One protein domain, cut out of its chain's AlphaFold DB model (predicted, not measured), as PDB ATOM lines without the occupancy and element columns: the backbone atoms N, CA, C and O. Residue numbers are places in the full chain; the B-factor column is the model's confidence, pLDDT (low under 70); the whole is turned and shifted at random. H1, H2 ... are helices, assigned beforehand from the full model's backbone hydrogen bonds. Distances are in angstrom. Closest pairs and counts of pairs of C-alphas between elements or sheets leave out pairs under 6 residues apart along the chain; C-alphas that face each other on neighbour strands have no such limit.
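Overview. This is residues 9 to 50 of the 96 residues of the protein "Erf4 domain-containing protein" of Sphaeroforma arctica JP610 (UniProt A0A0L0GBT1). Two helices of similar length, H1 and then H2, follow one another end to end as a wide, open V, with the short stretch of residues 26 to 29 at its corner. The two arms do not fold back on each other. The printed part has 42 residues with two named helices and no named strand, and its class is all helix. It is extended, with a radius of gyration of the C-alphas of 17.2 A and spans of 55 by 20 by 7 A.

Arrangement. H1, residues 9 to 25, and H2, residues 30 to 49, are apart, with no C-alpha of the one within 8 A of the other. A tight link of 4 residues joins them. Residues 9 to 50 stand free, with no C-alpha 8 or more apart along the chain within 10 A. In H1 and H2 every O i to N i+4 pair is within hydrogen-bond range.

Along the chain. H1 begins at C-alpha 9 (366.157, 516.026, 388.351) and measures 24.4 A from first to last C-alpha. H2 begins at C-alpha 30 (337.521, 497.226, 377.536), ends at C-alpha 49 (313.041, 502.653, 388.097) and measures 27.2 A.

Size, cuts and confidence. The two C-alphas farthest apart are those of Asp 9 and Lys 50, 54.9 A. The printed part has no cut, and no printed residue is under 70 in pLDDT.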
ATOM      1  N   ASP A   9     366.334 517.470 388.563       90.44
ATOM      2  CA  ASP A   9     366.157 516.026 388.351       90.44
ATOM      3  C   ASP A   9     364.943 515.455 389.100       90.44
ATOM      4  O   ASP A   9     364.234 514.583 388.598       90.44
ATOM      5  N   THR A  10     364.667 515.968 390.306       91.38
ATOM      6  CA  THR A  10     363.497 515.548 391.094       91.38
ATOM      7  C   THR A  10     362.204 516.028 390.441       91.38
ATOM      8  O   THR A  10     361.208 515.299 390.420       91.38
ATOM      9  N   LEU A  11     362.217 517.237 389.875       92.25
ATOM     10  CA  LEU A  11     361.077 517.771 389.139       92.25
ATOM     11  C   LEU A  11     360.837 516.977 387.849       92.25
ATOM     12  O   LEU A  11     359.703 516.562 387.618       92.25
ATOM     13  N   TYR A  12     361.880 516.703 387.060       95.56
ATOM     14  CA  TYR A  12     361.754 515.903 385.837       95.56
ATOM     15  C   TYR A  12     361.207 514.506 386.112       95.56
ATOM     16  O   TYR A  12     360.229 514.120 385.477       95.56
ATOM     17  N   GLY A  13     361.757 513.786 387.095       97.00
ATOM     18  CA  GLY A  13     361.257 512.453 387.445       97.00
ATOM     19  C   GLY A  13     359.798 512.473 387.911       97.00
ATOM     20  O   GLY A  13     359.021 511.572 387.602       97.00
ATOM     21  N   THR A  14     359.385 513.539 388.605       96.38
ATOM     22  CA  THR A  14     357.980 513.724 389.002       96.38
ATOM     23  C   THR A  14     357.083 513.954 387.785       96.38
ATOM     24  O   THR A  14     356.023 513.340 387.683       96.38
ATOM     25  N   VAL A  15     357.499 514.817 386.854       96.94
ATOM     26  CA  VAL A  15     356.740 515.120 385.630       96.94
ATOM     27  C   VAL A  15     356.641 513.895 384.722       96.94
ATOM     28  O   VAL A  15     355.559 513.604 384.217       96.94
ATOM     29  N   GLU A  16     357.726 513.143 384.553       98.12
ATOM     30  CA  GLU A  16     357.731 511.895 383.784       98.12
ATOM     31  C   GLU A  16     356.741 510.890 384.373       98.12
ATOM     32  O   GLU A  16     355.873 510.385 383.661       98.12
ATOM     33  N   ARG A  17     356.770 510.699 385.697       97.88
ATOM     34  CA  ARG A  17     355.828 509.806 386.373       97.88
ATOM     35  C   ARG A  17     354.372 510.252 386.225       97.88
ATOM     36  O   ARG A  17     353.492 509.412 386.056       97.88
ATOM     37  N   ILE A  18     354.104 511.555 386.297       97.88
ATOM     38  CA  ILE A  18     352.763 512.108 386.056       97.88
ATOM     39  C   ILE A  18     352.303 511.774 384.633       97.88
ATOM     40  O   ILE A  18     351.180 511.305 384.451       97.88
ATOM     41  N   ASN A  19     353.171 511.966 383.639       98.00
ATOM     42  CA  ASN A  19     352.849 511.675 382.245       98.00
ATOM     43  C   ASN A  19     352.563 510.185 382.025       98.00
ATOM     44  O   ASN A  19     351.585 509.855 381.363       98.00
ATOM     45  N   GLU A  20     353.347 509.282 382.622       98.19
ATOM     46  CA  GLU A  20     353.077 507.836 382.570       98.19
ATOM     47  C   GLU A  20     351.691 507.481 383.126       98.19
ATOM     48  O   GLU A  20     350.976 506.661 382.547       98.19
ATOM     49  N   ILE A  21     351.299 508.106 384.242       97.88
ATOM     50  CA  ILE A  21     349.983 507.890 384.854       97.88
ATOM     51  C   ILE A  21     348.870 508.362 383.914       97.88
ATOM     52  O   ILE A  21     347.884 507.646 383.741       97.88
ATOM     53  N   PHE A  22     349.023 509.532 383.286       97.12
ATOM     54  CA  PHE A  22     348.047 510.028 382.313       97.12
ATOM     55  C   PHE A  22     347.942 509.126 381.084       97.12
ATOM     56  O   PHE A  22     346.832 508.807 380.671       97.12
ATOM     57  N   VAL A  23     349.071 508.649 380.554       97.06
ATOM     58  CA  VAL A  23     349.086 507.728 379.409       97.06
ATOM     59  C   VAL A  23     348.286 506.458 379.705       97.06
ATOM     60  O   VAL A  23     347.519 506.017 378.851       97.06
ATOM     61  N   GLU A  24     348.419 505.874 380.900       94.81
ATOM     62  CA  GLU A  24     347.634 504.684 381.253       94.81
ATOM     63  C   GLU A  24     346.161 505.020 381.544       94.81
ATOM     64  O   GLU A  24     345.284 504.241 381.181       94.81
ATOM     65  N   ALA A  25     345.862 506.178 382.140       92.69
ATOM     66  CA  ALA A  25     344.486 506.600 382.421       92.69
ATOM     67  C   ALA A  25     343.676 506.927 381.152       92.69
ATOM     68  O   ALA A  25     342.472 506.681 381.103       92.69
ATOM     69  N   GLU A  26     344.323 507.477 380.125       93.19
ATOM     70  CA  GLU A  26     343.694 507.843 378.845       93.19
ATOM     71  C   GLU A  26     343.606 506.670 377.863       93.19
ATOM     72  O   GLU A  26     342.974 506.758 376.804       93.19
ATOM     73  N   LYS A  27     344.236 505.547 378.202       95.31
ATOM     74  CA  LYS A  27     344.244 504.355 377.371       95.31
ATOM     75  C   LYS A  27     342.854 503.744 377.308       95.31
ATOM     76  O   LYS A  27     342.351 503.164 378.266       95.31
ATOM     77  N   VAL A  28     342.266 503.798 376.121       93.19
ATOM     78  CA  VAL A  28     340.991 503.139 375.857       93.19
ATOM     79  C   VAL A  28     341.197 501.626 375.857       93.19
ATOM     80  O   VAL A  28     341.871 501.061 374.994       93.19
ATOM     81  N   ASN A  29     340.594 500.968 376.833       94.06
ATOM     82  CA  ASN A  29     340.536 499.519 376.968       94.06
ATOM     83  C   ASN A  29     339.087 499.074 377.234       94.06
ATOM     84  O   ASN A  29     338.177 499.897 377.365       94.06
ATOM     85  N   PHE A  30     338.859 497.762 377.292       94.00
ATOM     86  CA  PHE A  30     337.521 497.226 377.536       94.00
ATOM     87  C   PHE A  30     336.904 497.758 378.838       94.00
ATOM     88  O   PHE A  30     335.733 498.127 378.831       94.00
ATOM     89  N   ASP A  31     337.694 497.870 379.906       93.44
ATOM     90  CA  ASP A  31     337.225 498.334 381.214       93.44
ATOM     91  C   ASP A  31     336.759 499.794 381.146       93.44
ATOM     92  O   ASP A  31     335.639 500.092 381.545       93.44
ATOM     93  N   THR A  32     337.532 500.690 380.520       93.94
ATOM     94  CA  THR A  32     337.140 502.106 380.348       93.94
ATOM     95  C   THR A  32     335.848 502.270 379.541       93.94
ATOM     96  O   THR A  32     335.021 503.136 379.839       93.94
ATOM     97  N   VAL A  33     335.632 501.421 378.529       95.38
ATOM     98  CA  VAL A  33     334.393 501.416 377.739       95.38
ATOM     99  C   VAL A  33     333.236 500.858 378.565       95.38
ATOM    100  O   VAL A  33     332.135 501.411 378.535       95.38
ATOM    101  N   PHE A  34     333.473 499.781 379.312       96.50
ATOM    102  CA  PHE A  34     332.477 499.172 380.182       96.50
ATOM    103  C   PHE A  34     332.036 500.131 381.293       96.50
ATOM    104  O   PHE A  34     330.834 500.296 381.501       96.50
ATOM    105  N   ASP A  35     332.967 500.839 381.929       94.94
ATOM    106  CA  ASP A  35     332.682 501.853 382.947       94.94
ATOM    107  C   ASP A  35     331.795 502.973 382.393       94.94
ATOM    108  O   ASP A  35     330.790 503.342 383.008       94.94
ATOM    109  N   ALA A  36     332.101 503.471 381.191       94.56
ATOM    110  CA  ALA A  36     331.278 504.480 380.527       94.56
ATOM    111  C   ALA A  36     329.860 503.959 380.232       94.56
ATOM    112  O   ALA A  36     328.869 504.634 380.527       94.56
ATOM    113  N   LEU A  37     329.744 502.738 379.697       96.69
ATOM    114  CA  LEU A  37     328.456 502.095 379.424       96.69
ATOM    115  C   LEU A  37     327.636 501.900 380.701       96.69
ATOM    116  O   LEU A  37     326.440 502.201 380.708       96.69
ATOM    117  N   MET A  38     328.265 501.446 381.784       97.00
ATOM    118  CA  MET A  38     327.616 501.291 383.084       97.00
ATOM    119  C   MET A  38     327.180 502.639 383.661       97.00
ATOM    120  O   MET A  38     326.082 502.727 384.217       97.00
ATOM    121  N   GLY A  39     327.973 503.698 383.476       95.62
ATOM    122  CA  GLY A  39     327.605 505.066 383.840       95.62
ATOM    123  C   GLY A  39     326.332 505.532 383.130       95.62
ATOM    124  O   GLY A  39     325.372 505.953 383.784       95.62
ATOM    125  N   PHE A  40     326.274 505.378 381.803       95.00
ATOM    126  CA  PHE A  40     325.077 505.718 381.027       95.00
ATOM    127  C   PHE A  40     323.875 504.860 381.421       95.00
ATOM    128  O   PHE A  40     322.794 505.390 381.686       95.00
ATOM    129  N   LEU A  41     324.056 503.541 381.502       95.94
ATOM    130  CA  LEU A  41     322.984 502.612 381.842       95.94
ATOM    131  C   LEU A  41     322.396 502.933 383.218       95.94
ATOM    132  O   LEU A  41     321.178 503.021 383.357       95.94
ATOM    133  N   THR A  42     323.246 503.174 384.216       94.81
ATOM    134  CA  THR A  42     322.811 503.519 385.575       94.81
ATOM    135  C   THR A  42     321.996 504.808 385.585       94.81
ATOM    136  O   THR A  42     320.930 504.845 386.200       94.81
ATOM    137  N   PHE A  43     322.441 505.841 384.865       90.75
ATOM    138  CA  PHE A  43     321.716 507.108 384.759       90.75
ATOM    139  C   PHE A  43     320.312 506.910 384.170       90.75
ATOM    140  O   PHE A  43     319.318 507.301 384.786       90.75
ATOM    141  N   TYR A  44     320.203 506.243 383.018       88.50
ATOM    142  CA  TYR A  44     318.910 506.031 382.360       88.50
ATOM    143  C   TYR A  44     317.991 505.082 383.138       88.50
ATOM    144  O   TYR A  44     316.786 505.335 383.241       88.50
ATOM    145  N   LEU A  45     318.539 504.011 383.721       91.38
ATOM    146  CA  LEU A  45     317.761 503.078 384.531       91.38
ATOM    147  C   LEU A  45     317.249 503.734 385.813       91.38
ATOM    148  O   LEU A  45     316.104 503.487 386.185       91.38
ATOM    149  N   TRP A  46     318.031 504.600 386.463       90.44
ATOM    150  CA  TRP A  46     317.598 505.284 387.684       90.44
ATOM    151  C   TRP A  46     316.312 506.087 387.466       90.44
ATOM    152  O   TRP A  46     315.332 505.887 388.187       90.44
ATOM    153  N   PHE A  47     316.276 506.925 386.424       83.06
ATOM    154  CA  PHE A  47     315.082 507.706 386.082       83.06
ATOM    155  C   PHE A  47     313.892 506.840 385.660       83.06
ATOM    156  O   PHE A  47     312.750 507.286 385.766       83.06
ATOM    157  N   ARG A  48     314.130 505.608 385.189       80.88
ATOM    158  CA  ARG A  48     313.046 504.689 384.827       80.88
ATOM    159  C   ARG A  48     312.506 503.893 386.011       80.88
ATOM    160  O   ARG A  48     311.300 503.654 386.062       80.88
ATOM    161  N   LEU A  49     313.375 503.484 386.934       87.25
ATOM    162  CA  LEU A  49     313.041 502.653 388.097       87.25
ATOM    163  C   LEU A  49     312.467 503.459 389.264       87.25
ATOM    164  O   LEU A  49     311.756 502.908 390.107       87.25
ATOM    165  N   LYS A  50     312.776 504.755 389.338       86.19
ATOM    166  CA  LYS A  50     312.261 505.650 390.372       86.19
ATOM    167  C   LYS A  50     311.401 506.732 389.744       86.19
ATOM    168  O   LYS A  50     311.876 507.535 388.949       86.19
TER     169      LYS A  50